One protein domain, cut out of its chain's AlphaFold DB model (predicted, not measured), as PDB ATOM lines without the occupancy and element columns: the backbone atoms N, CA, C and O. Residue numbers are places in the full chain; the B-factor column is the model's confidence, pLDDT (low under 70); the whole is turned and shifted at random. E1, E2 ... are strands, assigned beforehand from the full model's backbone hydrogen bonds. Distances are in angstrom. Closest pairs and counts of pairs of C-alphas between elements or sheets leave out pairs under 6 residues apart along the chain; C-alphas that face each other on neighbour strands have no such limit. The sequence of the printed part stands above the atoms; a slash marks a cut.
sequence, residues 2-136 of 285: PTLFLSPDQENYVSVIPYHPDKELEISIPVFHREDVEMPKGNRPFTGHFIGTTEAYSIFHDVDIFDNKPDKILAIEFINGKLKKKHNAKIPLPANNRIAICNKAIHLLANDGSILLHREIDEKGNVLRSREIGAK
ATOM      1  N   PRO A   2     -51.240  32.694 -23.397       87.38
ATOM      2  CA  PRO A   2     -49.906  32.635 -22.810       87.38
ATOM      3  C   PRO A   2     -49.727  31.332 -22.023       87.38
ATOM      4  O   PRO A   2     -50.646  30.914 -21.318       87.38
ATOM      5  N   THR A   3     -48.546  30.727 -22.113       92.38
ATOM      6  CA  THR A   3     -48.201  29.513 -21.360       92.38
ATOM      7  C   THR A   3     -47.120  29.848 -20.344       92.38
ATOM      8  O   THR A   3     -46.020  30.244 -20.726       92.38
ATOM      9  N   LEU A   4     -47.435  29.717 -19.055       93.75
ATOM     10  CA  LEU A   4     -46.471  29.886 -17.967       93.75
ATOM     11  C   LEU A   4     -45.677  28.598 -17.751       93.75
ATOM     12  O   LEU A   4     -46.224  27.503 -17.870       93.75
ATOM     13  N   PHE A   5     -44.396  28.740 -17.426       95.56
ATOM     14  CA  PHE A   5     -43.515  27.624 -17.101       95.56
ATOM     15  C   PHE A   5     -42.332  28.085 -16.246       95.56
ATOM     16  O   PHE A   5     -42.093  29.285 -16.098       95.56
ATOM     17  N   LEU A   6     -41.588  27.126 -15.696       95.50
ATOM     18  CA  LEU A   6     -40.418  27.387 -14.860       95.50
ATOM     19  C   LEU A   6     -39.126  27.041 -15.601       95.50
ATOM     20  O   LEU A   6     -39.069  26.026 -16.302       95.50
ATOM     21  N   SER A   7     -38.092  27.863 -15.423       96.25
ATOM     22  CA  SER A   7     -36.710  27.506 -15.762       96.25
ATOM     23  C   SER A   7     -36.167  26.451 -14.780       96.25
ATOM     24  O   SER A   7     -36.761  26.242 -13.716       96.25
ATOM     25  N   PRO A   8     -35.035  25.784 -15.081       96.00
ATOM     26  CA  PRO A   8     -34.387  24.863 -14.140       96.00
ATOM     27  C   PRO A   8     -34.103  25.488 -12.766       96.00
ATOM     28  O   PRO A   8     -34.337  24.842 -11.742       96.00
ATOM     29  N   ASP A   9     -33.739  26.773 -12.757       94.44
ATOM     30  CA  ASP A   9     -33.487  27.592 -11.562       94.44
ATOM     31  C   ASP A   9     -34.778  28.095 -10.878       94.44
ATOM     32  O   ASP A   9     -34.728  28.912  -9.962       94.44
ATOM     33  N   GLN A  10     -35.946  27.592 -11.297       92.88
ATOM     34  CA  GLN A  10     -37.274  27.935 -10.772       92.88
ATOM     35  C   GLN A  10     -37.703  29.390 -11.018       92.88
ATOM     36  O   GLN A  10     -38.598  29.908 -10.347       92.88
ATOM     37  N   GLU A  11     -37.124  30.049 -12.020       93.88
ATOM     38  CA  GLU A  11     -37.578  31.369 -12.448       93.88
ATOM     39  C   GLU A  11     -38.809  31.262 -13.353       93.88
ATOM     40  O   GLU A  11     -38.937  30.353 -14.177       93.88
ATOM     41  N   ASN A  12     -39.721  32.226 -13.226       94.44
ATOM     42  CA  ASN A  12     -40.966  32.242 -13.983       94.44
ATOM     43  C   ASN A  12     -40.744  32.755 -15.407       94.44
ATOM     44  O   ASN A  12     -40.286  33.882 -15.605       94.44
ATOM     45  N   TYR A  13     -41.165  31.969 -16.392       95.38
ATOM     46  CA  TYR A  13     -41.179  32.328 -17.804       95.38
ATOM     47  C   TYR A  13     -42.592  32.257 -18.380       95.38
ATOM     48  O   TYR A  13     -43.471  31.556 -17.880       95.38
ATOM     49  N   VAL A  14     -42.804  32.997 -19.468       94.69
ATOM     50  CA  VAL A  14     -44.039  32.961 -20.243       94.69
ATOM     51  C   VAL A  14     -43.732  32.815 -21.727       94.69
ATOM     52  O   VAL A  14     -42.905  33.541 -22.283       94.69
ATOM     53  N   SER A  15     -44.415  31.877 -22.375       93.12
ATOM     54  CA  SER A  15     -44.479  31.764 -23.829       93.12
ATOM     55  C   SER A  15     -45.697  32.519 -24.347       93.12
ATOM     56  O   SER A  15     -46.812  32.295 -23.876       93.12
ATOM     57  N   VAL A  16     -45.493  33.427 -25.301       91.81
ATOM     58  CA  VAL A  16     -46.548  34.249 -25.909       91.81
ATOM     59  C   VAL A  16     -46.377  34.321 -27.421       91.81
ATOM     60  O   VAL A  16     -45.258  34.303 -27.932       91.81
ATOM     61  N   ILE A  17     -47.493  34.453 -28.134       89.88
ATOM     62  CA  ILE A  17     -47.515  34.728 -29.573       89.88
ATOM     63  C   ILE A  17     -47.783  36.231 -29.738       89.88
ATOM     64  O   ILE A  17     -48.934  36.653 -29.595       89.88
ATOM     65  N   PRO A  18     -46.754  37.073 -29.946       84.81
ATOM     66  CA  PRO A  18     -46.949  38.483 -30.242       84.81
ATOM     67  C   PRO A  18     -47.754  38.648 -31.529       84.81
ATOM     68  O   PRO A  18     -47.607  37.878 -32.477       84.81
ATOM     69  N   TYR A  19     -48.581  39.691 -31.572       80.50
ATOM     70  CA  TYR A  19     -49.310  40.034 -32.783       80.50
ATOM     71  C   TYR A  19     -48.328  40.426 -33.893       80.50
ATOM     72  O   TYR A  19     -47.554  41.373 -33.744       80.50
ATOM     73  N   HIS A  20     -48.373  39.707 -35.012       76.81
ATOM     74  CA  HIS A  20     -47.638  40.041 -36.223       76.81
ATOM     75  C   HIS A  20     -48.525  39.720 -37.437       76.81
ATOM     76  O   HIS A  20     -49.080  38.624 -37.495       76.81
ATOM     77  N   PRO A  21     -48.658  40.633 -38.420       73.62
ATOM     78  CA  PRO A  21     -49.617  40.488 -39.521       73.62
ATOM     79  C   PRO A  21     -49.386  39.231 -40.372       73.62
ATOM     80  O   PRO A  21     -50.343  38.572 -40.758       73.62
ATOM     81  N   ASP A  22     -48.119  38.865 -40.599       79.31
ATOM     82  CA  ASP A  22     -47.763  37.781 -41.531       79.31
ATOM     83  C   ASP A  22     -47.097  36.556 -40.880       79.31
ATOM     84  O   ASP A  22     -46.582  35.685 -41.584       79.31
ATOM     85  N   LYS A  23     -46.993  36.503 -39.543       79.38
ATOM     86  CA  LYS A  23     -46.212  35.462 -38.852       79.38
ATOM     87  C   LYS A  23     -46.844  35.061 -37.530       79.38
ATOM     88  O   LYS A  23     -47.034  35.894 -36.656       79.38
ATOM     89  N   GLU A  24     -47.036  33.763 -37.346       85.50
ATOM     90  CA  GLU A  24     -47.405  33.186 -36.057       85.50
ATOM     91  C   GLU A  24     -46.157  32.572 -35.418       85.50
ATOM     92  O   GLU A  24     -45.797  31.419 -35.667       85.50
ATOM     93  N   LEU A  25     -45.423  33.393 -34.664       89.19
ATOM     94  CA  LEU A  25     -44.219  32.970 -33.958       89.19
ATOM     95  C   LEU A  25     -44.408  33.145 -32.459       89.19
ATOM     96  O   LEU A  25     -44.822  34.202 -32.000       89.19
ATOM     97  N   GLU A  26     -44.049  32.117 -31.705       90.94
ATOM     98  CA  GLU A  26     -44.007  32.127 -30.253       90.94
ATOM     99  C   GLU A  26     -42.626  32.579 -29.764       90.94
ATOM    100  O   GLU A  26     -41.587  32.060 -30.192       90.94
ATOM    101  N   ILE A  27     -42.618  33.507 -28.815       91.12
ATOM    102  CA  ILE A  27     -41.441  33.889 -28.035       91.12
ATOM    103  C   ILE A  27     -41.609  33.444 -26.587       91.12
ATOM    104  O   ILE A  27     -42.726  33.376 -26.084       91.12
ATOM    105  N   SER A  28     -40.494  33.187 -25.909       93.06
ATOM    106  CA  SER A  28     -40.480  32.891 -24.476       93.06
ATOM    107  C   SER A  28     -39.599  33.903 -23.762       93.06
ATOM    108  O   SER A  28     -38.442  34.076 -24.138       93.06
ATOM    109  N   ILE A  29     -40.152  34.572 -22.756       92.56
ATOM    110  CA  ILE A  29     -39.505  35.653 -22.002       92.56
ATOM    111  C   ILE A  29     -39.693  35.421 -20.502       92.56
ATOM    112  O   ILE A  29     -40.701  34.819 -20.120       92.56
ATOM    113  N   PRO A  30     -38.777  35.889 -19.637       93.31
ATOM    114  CA  PRO A  30     -39.020  35.834 -18.206       93.31
ATOM    115  C   PRO A  30     -40.199  36.738 -17.833       93.31
ATOM    116  O   PRO A  30     -40.521  37.727 -18.503       93.31
ATOM    117  N   VAL A  31     -40.904  36.369 -16.769       92.94
ATOM    118  CA  VAL A  31     -42.042  37.142 -16.265       92.94
ATOM    119  C   VAL A  31     -41.559  38.444 -15.631       92.94
ATOM    120  O   VAL A  31     -42.153  39.490 -15.888       92.94
ATOM    121  N   PHE A  32     -40.460  38.377 -14.882       90.25
ATOM    122  CA  PHE A  32     -39.818  39.503 -14.205       90.25
ATOM    123  C   PHE A  32     -38.508  39.892 -14.910       90.25
ATOM    124  O   PHE A  32     -38.018  39.137 -15.744       90.25
ATOM    125  N   HIS A  33     -37.961  41.069 -14.588       85.38
ATOM    126  CA  HIS A  33     -36.654  41.547 -15.075       85.38
ATOM    127  C   HIS A  33     -36.488  41.510 -16.604       85.38
ATOM    128  O   HIS A  33     -35.479  41.058 -17.143       85.38
ATOM    129  N   ARG A  34     -37.519  41.954 -17.334       84.19
ATOM    130  CA  ARG A  34     -37.545  41.907 -18.808       84.19
ATOM    131  C   ARG A  34     -36.649  42.956 -19.452       84.19
ATOM    132  O   ARG A  34     -36.251  42.789 -20.599       84.19
ATOM    133  N   GLU A  35     -36.363  44.028 -18.727       81.94
ATOM    134  CA  GLU A  35     -35.511  45.143 -19.130       81.94
ATOM    135  C   GLU A  35     -34.095  44.707 -19.536       81.94
ATOM    136  O   GLU A  35     -33.511  45.316 -20.431       81.94
ATOM    137  N   ASP A  36     -33.592  43.612 -18.959       77.44
ATOM    138  CA  ASP A  36     -32.239  43.093 -19.191       77.44
ATOM    139  C   ASP A  36     -32.186  41.972 -20.250       77.44
ATOM    140  O   ASP A  36     -31.147  41.328 -20.449       77.44
ATOM    141  N   VAL A  37     -33.307  41.700 -20.930       78.56
ATOM    142  CA  VAL A  37     -33.450  40.570 -21.855       78.56
ATOM    143  C   VAL A  37     -33.551  41.049 -23.294       78.56
ATOM    144  O   VAL A  37     -34.510  41.710 -23.692       78.56
ATOM    145  N   GLU A  38     -32.575  40.653 -24.112       80.50
ATOM    146  CA  GLU A  38     -32.658  40.823 -25.561       80.50
ATOM    147  C   GLU A  38     -33.880  40.091 -26.123       80.50
ATOM    148  O   GLU A  38     -34.209  38.977 -25.706       80.50
ATOM    149  N   MET A  39     -34.544  40.703 -27.106       80.25
ATOM    150  CA  MET A  39     -35.758  40.137 -27.684       80.25
ATOM    151  C   MET A  39     -35.468  38.753 -28.292       80.25
ATOM    152  O   MET A  39     -34.687  38.645 -29.243       80.25
ATOM    153  N   PRO A  40     -36.086  37.678 -27.770       82.62
ATOM    154  CA  PRO A  40     -35.763  36.325 -28.186       82.62
ATOM    155  C   PRO A  40     -36.261  36.054 -29.605       82.62
ATOM    156  O   PRO A  40     -37.277  36.581 -30.065       82.62
ATOM    157  N   LYS A  41     -35.565  35.153 -30.298       83.38
ATOM    158  CA  LYS A  41     -35.979  34.693 -31.621       83.38
ATOM    159  C   LYS A  41     -37.302  33.926 -31.522       83.38
ATOM    160  O   LYS A  41     -37.411  32.960 -30.767       83.38
ATOM    161  N   GLY A  42     -38.276  34.324 -32.337       85.81
ATOM    162  CA  GLY A  42     -39.547  33.618 -32.471       85.81
ATOM    163  C   GLY A  42     -39.376  32.210 -33.050       85.81
ATOM    164  O   GLY A  42     -38.575  31.996 -33.965       85.81
ATOM    165  N   ASN A  43     -40.138  31.258 -32.522       87.50
ATOM    166  CA  ASN A  43     -40.189  29.866 -32.969       87.50
ATOM    167  C   ASN A  43     -41.616  29.489 -33.365       87.50
ATOM    168  O   ASN A  43     -42.563  30.205 -33.054       87.50
ATOM    169  N   ARG A  44     -41.784  28.351 -34.041       88.69
ATOM    170  CA  ARG A  44     -43.124  27.802 -34.268       88.69
ATOM    171  C   ARG A  44     -43.788  27.512 -32.906       88.69
ATOM    172  O   ARG A  44     -43.102  26.937 -32.059       88.69
ATOM    173  N   PRO A  45     -45.067  27.873 -32.705       89.94
ATOM    174  CA  PRO A  45     -45.798  27.529 -31.489       89.94
ATOM    175  C   PRO A  45     -45.802  26.020 -31.220       89.94
ATOM    176  O   PRO A  45     -45.848  25.217 -32.159       89.94
ATOM    177  N   PHE A  46     -45.771  25.651 -29.941       91.88
ATOM    178  CA  PHE A  46     -45.880  24.269 -29.476       91.88
ATOM    179  C   PHE A  46     -47.184  24.093 -28.694       91.88
ATOM    180  O   PHE A  46     -47.544  24.949 -27.892       91.88
ATOM    181  N   THR A  47     -47.911  23.007 -28.950       89.88
ATOM    182  CA  THR A  47     -49.258  22.772 -28.400       89.88
ATOM    183  C   THR A  47     -49.267  22.046 -27.059       89.88
ATOM    184  O   THR A  47     -50.306  22.007 -26.410       89.88
ATOM    185  N   GLY A  48     -48.132  21.484 -26.642       92.25
ATOM    186  CA  GLY A  48     -48.051  20.684 -25.426       92.25
ATOM    187  C   GLY A  48     -47.991  21.486 -24.127       92.25
ATOM    188  O   GLY A  48     -47.820  22.708 -24.108       92.25
ATOM    189  N   HIS A  49     -48.094  20.760 -23.018       93.69
ATOM    190  CA  HIS A  49     -48.126  21.304 -21.663       93.69
ATOM    191  C   HIS A  49     -46.761  21.210 -20.991       93.69
ATOM    192  O   HIS A  49     -46.005  20.277 -21.249       93.69
ATOM    193  N   PHE A  50     -46.447  22.169 -20.121       95.44
ATOM    194  CA  PHE A  50     -45.255  22.112 -19.279       95.44
ATOM    195  C   PHE A  50     -45.394  20.987 -18.249       95.44
ATOM    196  O   PHE A  50     -46.415  20.920 -17.569       95.44
ATOM    197  N   ILE A  51     -44.366  20.147 -18.121       95.56
ATOM    198  CA  ILE A  51     -44.374  18.995 -17.205       95.56
ATOM    199  C   ILE A  51     -43.327  19.083 -16.089       95.56
ATOM    200  O   ILE A  51     -43.376  18.297 -15.145       95.56
ATOM    201  N   GLY A  52     -42.353  19.993 -16.191       95.94
ATOM    202  CA  GLY A  52     -41.276  20.130 -15.210       95.94
ATOM    203  C   GLY A  52     -39.916  20.471 -15.822       95.94
ATOM    204  O   GLY A  52     -39.813  20.879 -16.980       95.94
ATOM    205  N   THR A  53     -38.862  20.324 -15.014       97.44
ATOM    206  CA  THR A  53     -37.493  20.727 -15.376       97.44
ATOM    207  C   THR A  53     -36.464  19.633 -15.120       97.44
ATOM    208  O   THR A  53     -36.424  19.063 -14.026       97.44
ATOM    209  N   THR A  54     -35.592  19.388 -16.099       97.25
ATOM    210  CA  THR A  54     -34.344  18.635 -15.891       97.25
ATOM    211  C   THR A  54     -33.270  19.571 -15.322       97.25
ATOM    212  O   THR A  54     -33.588  20.661 -14.835       97.25
ATOM    213  N   GLU A  55     -31.999  19.167 -15.334       95.94
ATOM    214  CA  GLU A  55     -30.894  20.013 -14.857       95.94
ATOM    215  C   GLU A  55     -30.758  21.322 -15.644       95.94
ATOM    216  O   GLU A  55     -30.454  22.359 -15.065       95.94
ATOM    217  N   ALA A  56     -30.996  21.285 -16.957       96.94
ATOM    218  CA  ALA A  56     -30.748  22.423 -17.843       96.94
ATOM    219  C   ALA A  56     -31.929  22.765 -18.760       96.94
ATOM    220  O   ALA A  56     -31.814  23.668 -19.590       96.94
ATOM    221  N   TYR A  57     -33.066  22.071 -18.630       98.19
ATOM    222  CA  TYR A  57     -34.184  22.241 -19.552       98.19
ATOM    223  C   TYR A  57     -35.536  22.380 -18.864       98.19
ATOM    224  O   TYR A  57     -35.823  21.702 -17.881       98.19
ATOM    225  N   SER A  58     -36.403  23.203 -19.453       98.00
ATOM    226  CA  SER A  58     -37.854  23.132 -19.238       98.00
ATOM    227  C   SER A  58     -38.455  22.180 -20.265       98.00
ATOM    228  O   SER A  58     -38.203  22.339 -21.463       98.00
ATOM    229  N   ILE A  59     -39.254  21.214 -19.814       98.19
ATOM    230  CA  ILE A  59     -39.814  20.166 -20.670       98.19
ATOM    231  C   ILE A  59     -41.315  20.367 -20.839       98.19
ATOM    232  O   ILE A  59     -42.051  20.586 -19.874       98.19
ATOM    233  N   PHE A  60     -41.758  20.267 -22.087       97.56
ATOM    234  CA  PHE A  60     -43.156  20.251 -22.479       97.56
ATOM    235  C   PHE A  60     -43.472  18.959 -23.222       97.56
ATOM    236  O   PHE A  60     -42.626  18.460 -23.964       97.56
ATOM    237  N   HIS A  61     -44.698  18.465 -23.081       96.69
ATOM    238  CA  HIS A  61     -45.175  17.235 -23.712       96.69
ATOM    239  C   HIS A  61     -46.497  17.468 -24.433       96.69
ATOM    240  O   HIS A  61     -47.418  18.083 -23.896       96.69
ATOM    241  N   ASP A  62     -46.550  17.013 -25.679       95.12
ATOM    242  CA  ASP A  62     -47.706  17.055 -26.568       95.12
ATOM    243  C   ASP A  62     -48.082  15.614 -26.911       95.12
ATOM    244  O   ASP A  62     -47.294  14.887 -27.529       95.12
ATOM    245  N   VAL A  63     -49.281  15.221 -26.495       91.88
ATOM    246  CA  VAL A  63     -49.857  13.895 -26.712       91.88
ATOM    247  C   VAL A  63     -51.226  14.056 -27.356       91.88
ATOM    248  O   VAL A  63     -52.042  14.864 -26.913       91.88
ATOM    249  N   ASP A  64     -51.465  13.297 -28.421       86.38
ATOM    250  CA  ASP A  64     -52.756  13.244 -29.099       86.38
ATOM    251  C   ASP A  64     -53.405  11.896 -28.794       86.38
ATOM    252  O   ASP A  64     -53.155  10.912 -29.482       86.38
ATOM    253  N   ILE A  65     -54.239  11.867 -27.754       79.75
ATOM    254  CA  ILE A  65     -54.893  10.643 -27.266       79.75
ATOM    255  C   ILE A  65     -55.856  10.006 -28.283       79.75
ATOM    256  O   ILE A  65     -56.339   8.899 -28.058       79.75
ATOM    257  N   PHE A  66     -56.156  10.698 -29.386       80.38
ATOM    258  CA  PHE A  66     -57.048  10.225 -30.444       80.38
ATOM    259  C   PHE A  66     -56.296   9.696 -31.673       80.38
ATOM    260  O   PHE A  66     -56.930   9.244 -32.628       80.38
ATOM    261  N   ASP A  67     -54.962   9.738 -31.665       82.19
ATOM    262  CA  ASP A  67     -54.109   9.251 -32.745       82.19
ATOM    263  C   ASP A  67     -52.995   8.347 -32.185       82.19
ATOM    264  O   ASP A  67     -52.626   8.393 -31.017       82.19
ATOM    265  N   ASN A  68     -52.417   7.515 -33.046       82.88
ATOM    266  CA  ASN A  68     -51.268   6.663 -32.728       82.88
ATOM    267  C   ASN A  68     -49.947   7.307 -33.172       82.88
ATOM    268  O   ASN A  68     -48.932   6.629 -33.370       82.88
ATOM    269  N   LYS A  69     -49.953   8.625 -33.395       91.31
ATOM    270  CA  LYS A  69     -48.740   9.368 -33.724       91.31
ATOM    271  C   LYS A  69     -47.814   9.391 -32.512       91.31
ATOM    272  O   LYS A  69     -48.287   9.512 -31.391       91.31
ATOM    273  N   PRO A  70     -46.492   9.349 -32.732       94.06
ATOM    274  CA  PRO A  70     -45.563   9.477 -31.629       94.06
ATOM    275  C   PRO A  70     -45.741  10.824 -30.925       94.06
ATOM    276  O   PRO A  70     -45.812  11.867 -31.592       94.06
ATOM    277  N   ASP A  71     -45.758  10.781 -29.596       95.44
ATOM    278  CA  ASP A  71     -45.753  11.954 -28.733       95.44
ATOM    279  C   ASP A  71     -44.599  12.892 -29.097       95.44
ATOM    280  O   ASP A  71     -43.565  12.481 -29.645       95.44
ATOM    281  N   LYS A  72     -44.742  14.174 -28.766       96.69
ATOM    282  CA  LYS A  72     -43.679  15.158 -28.972       96.69
ATOM    283  C   LYS A  72     -43.263  15.768 -27.654       96.69
ATOM    284  O   LYS A  72     -44.090  16.018 -26.781       96.69
ATOM    285  N   ILE A  73     -41.980  16.085 -27.567       97.31
ATOM    286  CA  ILE A  73     -41.450  16.940 -26.515       97.31
ATOM    287  C   ILE A  73     -40.892  18.221 -27.109       97.31
ATOM    288  O   ILE A  73     -40.295  18.224 -28.192       97.31
ATOM    289  N   LEU A  74     -41.072  19.302 -26.362       97.44
ATOM    290  CA  LEU A  74     -40.304  20.524 -26.515       97.44
ATOM    291  C   LEU A  74     -39.410  20.666 -25.281       97.44
ATOM    292  O   LEU A  74     -39.907  20.799 -24.166       97.44
ATOM    293  N   ALA A  75     -38.098  20.675 -25.494       97.56
ATOM    294  CA  ALA A  75     -37.110  20.969 -24.468       97.56
ATOM    295  C   ALA A  75     -36.514  22.361 -24.703       97.56
ATOM    296  O   ALA A  75     -35.951  22.650 -25.764       97.56
ATOM    297  N   ILE A  76     -36.652  23.244 -23.719       96.75
ATOM    298  CA  ILE A  76     -36.108  24.604 -23.756       96.75
ATOM    299  C   ILE A  76     -34.819  24.611 -22.942       96.75
ATOM    300  O   ILE A  76     -34.881  24.462 -21.731       96.75
ATOM    301  N   GLU A  77     -33.673  24.767 -23.604       96.81
ATOM    302  CA  GLU A  77     -32.346  24.756 -22.974       96.81
ATOM    303  C   GLU A  77     -32.046  26.096 -22.298       96.81
ATOM    304  O   GLU A  77     -32.249  27.160 -22.897       96.81
ATOM    305  N   PHE A  78     -31.479  26.029 -21.096       95.56
ATOM    306  CA  PHE A  78     -30.966  27.158 -20.335       95.56
ATOM    307  C   PHE A  78     -29.462  27.011 -20.111       95.56
ATOM    308  O   PHE A  78     -28.964  25.939 -19.779       95.56
ATOM    309  N   ILE A  79     -28.726  28.110 -20.280       94.00
ATOM    310  CA  ILE A  79     -27.296  28.194 -19.977       94.00
ATOM    311  C   ILE A  79     -27.073  29.460 -19.157       94.00
ATOM    312  O   ILE A  79     -27.420  30.553 -19.607       94.00
ATOM    313  N   ASN A  80     -26.476  29.317 -17.969       90.25
ATOM    314  CA  ASN A  80     -26.245  30.418 -17.026       90.25
ATOM    315  C   ASN A  80     -27.538  31.211 -16.727       90.25
ATOM    316  O   ASN A  80     -27.554  32.435 -16.858       90.25
ATOM    317  N   GLY A  81     -28.636  30.503 -16.439       86.56
ATOM    318  CA  GLY A  81     -29.954  31.089 -16.160       86.56
ATOM    319  C   GLY A  81     -30.685  31.676 -17.374       86.56
ATOM    320  O   GLY A  81     -31.814  32.133 -17.255       86.56
ATOM    321  N   LYS A  82     -30.089  31.664 -18.576       89.50
ATOM    322  CA  LYS A  82     -30.681  32.284 -19.771       89.50
ATOM    323  C   LYS A  82     -31.149  31.250 -20.782       89.50
ATOM    324  O   LYS A  82     -30.416  30.319 -21.115       89.50
ATOM    325  N   LEU A  83     -32.341  31.475 -21.337       92.06
ATOM    326  CA  LEU A  83     -32.883  30.684 -22.442       92.06
ATOM    327  C   LEU A  83     -31.932  30.741 -23.643       92.06
ATOM    328  O   LEU A  83     -31.641  31.816 -24.171       92.06
ATOM    329  N   LYS A  84     -31.477  29.572 -24.098       92.06
ATOM    330  CA  LYS A  84     -30.530  29.442 -25.206       92.06
ATOM    331  C   LYS A  84     -31.196  29.042 -26.518       92.06
ATOM    332  O   LYS A  84     -30.995  29.705 -27.537       92.06
ATOM    333  N   LYS A  85     -31.942  27.937 -26.520       92.19
ATOM    334  CA  LYS A  85     -32.593  27.374 -27.716       92.19
ATOM    335  C   LYS A  85     -33.725  26.423 -27.337       92.19
ATOM    336  O   LYS A  85     -33.804  25.939 -26.214       92.19
ATOM    337  N   LYS A  86     -34.586  26.148 -28.315       94.12
ATOM    338  CA  LYS A  86     -35.701  25.203 -28.225       94.12
ATOM    339  C   LYS A  86     -35.409  23.971 -29.084       94.12
ATOM    340  O   LYS A  86     -35.012  24.112 -30.242       94.12
ATOM    341  N   HIS A  87     -35.640  22.784 -28.539       94.12
ATOM    342  CA  HIS A  87     -35.521  21.500 -29.219       94.12
ATOM    343  C   HIS A  87     -36.885  20.836 -29.303       94.12
ATOM    344  O   HIS A  87     -37.511  20.610 -28.279       94.12
ATOM    345  N   ASN A  88     -37.327  20.509 -30.514       95.56
ATOM    346  CA  ASN A  88     -38.519  19.694 -30.710       95.56
ATOM    347  C   ASN A  88     -38.076  18.292 -31.105       95.56
ATOM    348  O   ASN A  88     -37.310  18.140 -32.061       95.56
ATOM    349  N   ALA A  89     -38.578  17.289 -30.400       95.56
ATOM    350  CA  ALA A  89     -38.301  15.895 -30.688       95.56
ATOM    351  C   ALA A  89     -39.587  15.072 -30.668       95.56
ATOM    352  O   ALA A  89     -40.558  15.417 -29.998       95.56
ATOM    353  N   LYS A  90     -39.583  13.982 -31.433       96.19
ATOM    354  CA  LYS A  90     -40.608  12.943 -31.341       96.19
ATOM    355  C   LYS A  90     -40.097  11.874 -30.391       96.19
ATOM    356  O   LYS A  90     -38.956  11.442 -30.536       96.19
ATOM    357  N   ILE A  91     -40.940  11.445 -29.468       95.75
ATOM    358  CA  ILE A  91     -40.661  10.299 -28.613       95.75
ATOM    359  C   ILE A  91     -40.846   9.030 -29.462       95.75
ATOM    360  O   ILE A  91     -41.803   8.956 -30.232       95.75
ATOM    361  N   PRO A  92     -39.959   8.027 -29.375       93.38
ATOM    362  CA  PRO A  92     -40.171   6.740 -30.027       93.38
ATOM    363  C   PRO A  92     -41.479   6.080 -29.575       93.38
ATOM    364  O   PRO A  92     -41.860   6.176 -28.411       93.38
ATOM    365  N   LEU A  93     -42.143   5.348 -30.470       93.56
ATOM    366  CA  LEU A  93     -43.311   4.541 -30.099       93.56
ATOM    367  C   LEU A  93     -42.972   3.560 -28.959       93.56
ATOM    368  O   LEU A  93     -41.803   3.181 -28.824       93.56
ATOM    369  N   PRO A  94     -43.955   3.137 -28.148       93.44
ATOM    370  CA  PRO A  94     -45.397   3.432 -28.216       93.44
ATOM    371  C   PRO A  94     -45.769   4.893 -27.899       93.44
ATOM    372  O   PRO A  94     -45.013   5.612 -27.239       93.44
ATOM    373  N   ALA A  95     -46.910   5.325 -28.444       92.56
ATOM    374  CA  ALA A  95     -47.519   6.642 -28.225       92.56
ATOM    375  C   ALA A  95     -48.362   6.664 -26.938       92.56
ATOM    376  O   ALA A  95     -48.490   5.640 -26.269       92.56
ATOM    377  N   ASN A  96     -48.961   7.814 -26.628       91.94
ATOM    378  CA  ASN A  96     -49.877   8.010 -25.502       91.94
ATOM    379  C   ASN A  96     -49.216   7.742 -24.147       91.94
ATOM    380  O   ASN A  96     -49.780   7.093 -23.267       91.94
ATOM    381  N   ASN A  97     -47.991   8.243 -23.985       94.06
ATOM    382  CA  ASN A  97     -47.232   8.035 -22.763       94.06
ATOM    383  C   ASN A  97     -47.780   8.904 -21.637       94.06
ATOM    384  O   ASN A  97     -48.022  10.101 -21.811       94.06
ATOM    385  N   ARG A  98     -47.833   8.335 -20.435       94.69
ATOM    386  CA  ARG A  98     -47.726   9.149 -19.226       94.69
ATOM    387  C   ARG A  98     -46.284   9.610 -19.100       94.69
ATOM    388  O   ARG A  98     -45.366   8.810 -19.274       94.69
ATOM    389  N   ILE A  99     -46.093  10.887 -18.801       96.38
ATOM    390  CA  ILE A  99     -44.773  11.488 -18.644       96.38
ATOM    391  C   ILE A  99     -44.656  12.126 -17.264       96.38
ATOM    392  O   ILE A  99     -45.608  12.721 -16.761       96.38
ATOM    393  N   ALA A 100     -43.481  12.014 -16.660       97.00
ATOM    394  CA  ALA A 100     -43.152  12.703 -15.423       97.00
ATOM    395  C   ALA A 100     -41.673  13.085 -15.403       97.00
ATOM    396  O   ALA A 100     -40.832  12.409 -15.998       97.00
ATOM    397  N   ILE A 101     -41.362  14.168 -14.694       97.00
ATOM    398  CA  ILE A 101     -39.987  14.494 -14.331       97.00
ATOM    399  C   ILE A 101     -39.734  13.958 -12.928       97.00
ATOM    400  O   ILE A 101     -40.338  14.435 -11.970       97.00
ATOM    401  N   CYS A 102     -38.831  12.990 -12.799       95.69
ATOM    402  CA  CYS A 102     -38.455  12.401 -11.515       95.69
ATOM    403  C   CYS A 102     -36.941  12.489 -11.366       95.69
ATOM    404  O   CYS A 102     -36.211  12.091 -12.266       95.69
ATOM    405  N   ASN A 103     -36.461  13.061 -10.255       93.00
ATOM    406  CA  ASN A 103     -35.027  13.266 -10.017       93.00
ATOM    407  C   ASN A 103     -34.292  13.887 -11.229       93.00
ATOM    408  O   ASN A 103     -33.250  13.401 -11.659       93.00
ATOM    409  N   LYS A 104     -34.885  14.934 -11.823       94.81
ATOM    410  CA  LYS A 104     -34.379  15.633 -13.021       94.81
ATOM    411  C   LYS A 104     -34.270  14.783 -14.299       94.81
ATOM    412  O   LYS A 104     -33.812  15.312 -15.306       94.81
ATOM    413  N   ALA A 105     -34.745  13.541 -14.303       97.50
ATOM    414  CA  ALA A 105     -34.842  12.690 -15.483       97.50
ATOM    415  C   ALA A 105     -36.268  12.682 -16.055       97.50
ATOM    416  O   ALA A 105     -37.247  12.897 -15.334       97.50
ATOM    417  N   ILE A 106     -36.387  12.441 -17.364       98.25
ATOM    418  CA  ILE A 106     -37.671  12.355 -18.065       98.25
ATOM    419  C   ILE A 106     -38.088  10.888 -18.123       98.25
ATOM    420  O   ILE A 106     -37.471  10.085 -18.827       98.25
ATOM    421  N   HIS A 107     -39.159  10.554 -17.413       98.19
ATOM    422  CA  HIS A 107     -39.713   9.210 -17.371       98.19
ATOM    423  C   HIS A 107     -40.987   9.124 -18.200       98.19
ATOM    424  O   HIS A 107     -41.848   9.999 -18.136       98.19
ATOM    425  N   LEU A 108     -41.102   8.035 -18.951       97.31
ATOM    426  CA  LEU A 108     -42.255   7.690 -19.765       97.31
ATOM    427  C   LEU A 108     -42.810   6.347 -19.320       97.31
ATOM    428  O   LEU A 108     -42.050   5.408 -19.077       97.31
ATOM    429  N   LEU A 109     -44.130   6.244 -19.307       96.00
ATOM    430  CA  LEU A 109     -44.842   4.994 -19.120       96.00
ATOM    431  C   LEU A 109     -45.886   4.854 -20.224       96.00
ATOM    432  O   LEU A 109     -46.789   5.682 -20.335       96.00
ATOM    433  N   ALA A 110     -45.762   3.804 -21.022       94.12
ATOM    434  CA  ALA A 110     -46.789   3.404 -21.975       94.12
ATOM    435  C   ALA A 110     -47.424   2.093 -21.529       94.12
ATOM    436  O   ALA A 110     -46.723   1.215 -21.031       94.12
ATOM    437  N   ASN A 111     -48.730   1.963 -21.738       89.62
ATOM    438  CA  ASN A 111     -49.479   0.745 -21.466       89.62
ATOM    439  C   ASN A 111     -49.970   0.159 -22.795       89.62
ATOM    440  O   ASN A 111     -50.650   0.852 -23.551       89.62
ATOM    441  N   ASP A 112     -49.614  -1.092 -23.088       80.31
ATOM    442  CA  ASP A 112     -50.117  -1.824 -24.260       80.31
ATOM    443  C   ASP A 112     -51.281  -2.781 -23.938       80.31
ATOM    444  O   ASP A 112     -51.771  -3.492 -24.817       80.31
ATOM    445  N   GLY A 113     -51.730  -2.779 -22.681       79.12
ATOM    446  CA  GLY A 113     -52.749  -3.651 -22.107       79.12
ATOM    447  C   GLY A 113     -52.148  -4.743 -21.225       79.12
ATOM    448  O   GLY A 113     -52.660  -5.005 -20.143       79.12
ATOM    449  N   SER A 114     -51.042  -5.356 -21.648       84.75
ATOM    450  CA  SER A 114     -50.409  -6.465 -20.917       84.75
ATOM    451  C   SER A 114     -49.145  -6.049 -20.171       84.75
ATOM    452  O   SER A 114     -48.802  -6.618 -19.130       84.75
ATOM    453  N   ILE A 115     -48.455  -5.046 -20.706       91.81
ATOM    454  CA  ILE A 115     -47.156  -4.582 -20.256       91.81
ATOM    455  C   ILE A 115     -47.204  -3.066 -20.084       91.81
ATOM    456  O   ILE A 115     -47.728  -2.318 -20.914       91.81
ATOM    457  N   LEU A 116     -46.580  -2.616 -19.000       94.50
ATOM    458  CA  LEU A 116     -46.163  -1.244 -18.805       94.50
ATOM    459  C   LEU A 116     -44.708  -1.110 -19.259       94.50
ATOM    460  O   LEU A 116     -43.786  -1.655 -18.645       94.50
ATOM    461  N   LEU A 117     -44.491  -0.370 -20.342       95.62
ATOM    462  CA  LEU A 117     -43.161  -0.041 -20.830       95.62
ATOM    463  C   LEU A 117     -42.682   1.244 -20.154       95.62
ATOM    464  O   LEU A 117     -43.077   2.351 -20.531       95.62
ATOM    465  N   HIS A 118     -41.798   1.090 -19.170       97.12
ATOM    466  CA  HIS A 118     -41.137   2.203 -18.500       97.12
ATOM    467  C   HIS A 118     -39.853   2.574 -19.247       97.12
ATOM    468  O   HIS A 118     -38.997   1.717 -19.481       97.12
ATOM    469  N   ARG A 119     -39.697   3.852 -19.608       97.81
ATOM    470  CA  ARG A 119     -38.510   4.383 -20.292       97.81
ATOM    471  C   ARG A 119     -38.003   5.642 -19.613       97.81
ATOM    472  O   ARG A 119     -38.791   6.456 -19.148       97.81
ATOM    473  N   GLU A 120     -36.695   5.818 -19.636       98.31
ATOM    474  CA  GLU A 120     -36.035   7.096 -19.387       98.31
ATOM    475  C   GLU A 120     -35.512   7.631 -20.716       98.31
ATOM    476  O   GLU A 120     -34.902   6.876 -21.484       98.31
ATOM    477  N   ILE A 121     -35.760   8.908 -20.999       98.25
ATOM    478  CA  ILE A 121     -35.312   9.560 -22.231       98.25
ATOM    479  C   ILE A 121     -34.486  10.813 -21.945       98.25
ATOM    480  O   ILE A 121     -34.640  11.449 -20.905       98.25
ATOM    481  N   ASP A 122     -33.642  11.187 -22.904       97.75
ATOM    482  CA  ASP A 122     -32.999  12.501 -22.920       97.75
ATOM    483  C   ASP A 122     -33.932  13.589 -23.490       97.75
ATOM    484  O   ASP A 122     -35.010  13.327 -24.037       97.75
ATOM    485  N   GLU A 123     -33.495  14.845 -23.428       96.88
ATOM    486  CA  GLU A 123     -34.235  16.009 -23.932       96.88
ATOM    487  C   GLU A 123     -34.386  16.045 -25.462       96.88
ATOM    488  O   GLU A 123     -35.070  16.911 -26.016       96.88
ATOM    489  N   LYS A 124     -33.746  15.108 -26.166       96.56
ATOM    490  CA  LYS A 124     -33.872  14.897 -27.612       96.56
ATOM    491  C   LYS A 124     -34.768  13.700 -27.941       96.56
ATOM    492  O   LYS A 124     -34.917  13.387 -29.121       96.56
ATOM    493  N   GLY A 125     -35.375  13.061 -26.940       96.38
ATOM    494  CA  GLY A 125     -36.275  11.924 -27.102       96.38
ATOM    495  C   GLY A 125     -35.567  10.580 -27.282       96.38
ATOM    496  O   GLY A 125     -36.231   9.597 -27.604       96.38
ATOM    497  N   ASN A 126     -34.248  10.503 -27.100       97.50
ATOM    498  CA  ASN A 126     -33.527   9.235 -27.192       97.50
ATOM    499  C   ASN A 126     -33.743   8.424 -25.916       97.50
ATOM    500  O   ASN A 126     -33.596   8.951 -24.818       97.50
ATOM    501  N   VAL A 127     -34.045   7.134 -26.062       98.25
ATOM    502  CA  VAL A 127     -34.179   6.214 -24.925       98.25
ATOM    503  C   VAL A 127     -32.804   5.927 -24.334       98.25
ATOM    504  O   VAL A 127     -31.917   5.436 -25.029       98.25
ATOM    505  N   LEU A 128     -32.651   6.225 -23.046       98.19
ATOM    506  CA  LEU A 128     -31.450   5.952 -22.258       98.19
ATOM    507  C   LEU A 128     -31.559   4.606 -21.542       98.19
ATOM    508  O   LEU A 128     -30.616   3.816 -21.542       98.19
ATOM    509  N   ARG A 129     -32.726   4.339 -20.944       97.88
ATOM    510  CA  ARG A 129     -33.038   3.104 -20.212       97.88
ATOM    511  C   ARG A 129     -34.472   2.675 -20.488       97.88
ATOM    512  O   ARG A 129     -35.338   3.512 -20.739       97.88
ATOM    513  N   SER A 130     -34.732   1.374 -20.419       97.56
ATOM    514  CA  SER A 130     -36.075   0.813 -20.575       97.56
ATOM    515  C   SER A 130     -36.238  -0.485 -19.798       97.56
ATOM    516  O   SER A 130     -35.288  -1.260 -19.696       97.56
ATOM    517  N   ARG A 131     -37.447  -0.742 -19.298       96.50
ATOM    518  CA  ARG A 131     -37.858  -2.036 -18.743       96.50
ATOM    519  C   ARG A 131     -39.334  -2.295 -19.020       96.50
ATOM    520  O   ARG A 131     -40.124  -1.354 -19.101       96.50
ATOM    521  N   GLU A 132     -39.681  -3.566 -19.120       95.56
ATOM    522  CA  GLU A 132     -41.059  -4.041 -19.195       95.56
ATOM    523  C   GLU A 132     -41.509  -4.486 -17.805       95.56
ATOM    524  O   GLU A 132     -40.753  -5.125 -17.072       95.56
ATOM    525  N   ILE A 133     -42.729  -4.119 -17.436       94.75
ATOM    526  CA  ILE A 133     -43.359  -4.462 -16.161       94.75
ATOM    527  C   ILE A 133     -44.717  -5.072 -16.506       94.75
ATOM    528  O   ILE A 133     -45.427  -4.545 -17.357       94.75
ATOM    529  N   GLY A 134     -45.090  -6.191 -15.889       91.69
ATOM    530  CA  GLY A 134     -46.414  -6.772 -16.117       91.69
ATOM    531  C   GLY A 134     -47.509  -5.845 -15.589       91.69
ATOM    532  O   GLY A 134     -47.506  -5.546 -14.400       91.69
ATOM    533  N   ALA A 135     -48.447  -5.431 -16.447       83.81
ATOM    534  CA  ALA A 135     -49.477  -4.441 -16.111       83.81
ATOM    535  C   ALA A 135     -50.547  -4.961 -15.136       83.81
ATOM    536  O   ALA A 135     -51.265  -4.169 -14.537       83.81
ATOM    537  N   LYS A 136     -50.672  -6.289 -14.985       84.81
ATOM    538  CA  LYS A 136     -51.661  -6.953 -14.108       84.81
ATOM    539  C   LYS A 136     -53.100  -6.446 -14.311       84.81
ATOM    540  O   LYS A 136     -53.861  -6.391 -13.353       84.81
TER     541      LYS A 136
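What this domain is: This is residues 2 to 136 of the 285 residues of an uncharacterized protein of Janthinobacterium sp. HH102 (UniProt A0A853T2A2). Three small antiparallel sheets are stacked in a row, partly face to face: E4 to E7 in the middle, E1 to E3 over one side of it and E8 to E11 over the other. Each sheet is a meander, each strand the antiparallel neighbour of the one before, and the orders across them are E1 E2 E3, E4 E5 E6 E7 and E8 E9 E10 E11. The printed part has 135 residues, with eleven named strands, E1 to E11 in chain order, and no named helix; its class is all strand. The whole is compact, with a radius of gyration of the C-alphas of 16.2 A, yet elongated in outline, spanning 54 by 33 by 19 A.

Where its parts are: E1 is residues 3 to 6, with C-alpha 3 at (-48.201, 29.513, -21.360); E2 is 12 to 16 and E3 is 27 to 30. E4 is residues 49 to 53, with C-alpha 49 at (-48.126, 21.304, -21.663), and E5 is 57 to 62. E6, residues 72 to 79, is 22.8 A long, and E7, residues 82 to 90, is 24.6 A. E8 is residues 98 to 102. E9, residues 105 to 111, is 19.8 A long; E10, residues 115 to 121, 18.6 A; E11, residues 127 to 134, 19.9 A, ending at C-alpha 134 (-46.414, -6.772, -16.117).

How they stand to each other: In the first sheet, within hydrogen-bond range are N 5 and O 13 of the hairpin E1 and E2, 3.0 A, and N 29 and O 14 of the hairpin E2 and E3, 3.0 A. This sheet is face to face with that of E4 to E7, their strands at 43 degrees; the closest C-alphas of E1 and E4 are those of Phe 5 and Phe 50, 6.2 A apart. E3 and E7 are near each other. In the second sheet, within hydrogen-bond range are N 51 and O 59 of E4 and E5, 2.9 A, N 60 and O 74 of E5 and E6, 2.8 A, and N 75 and O 87 of E6 and E7, 2.8 A. The third sheet is face to face with the second, strands at 25 degrees; the closest C-alphas of E4 and E8 are those of Gly 52 and Ile 101, 5.8 A apart. Its pairs include N 100 and O 107, 3.0 A, N 108 and O 119, 2.8 A, and N 118 and O 131, 3.0 A. Both four-stranded sheets are strongly twisted.

The domain as a whole: The C-alphas farthest apart are those of Glu 35 and Lys 136, 54.8 A. The printed part has no cut. The link from E3 to E4, residues 31 to 48, is long. Mean pLDDT of the printed part is 92.0, and no printed residue is under 70.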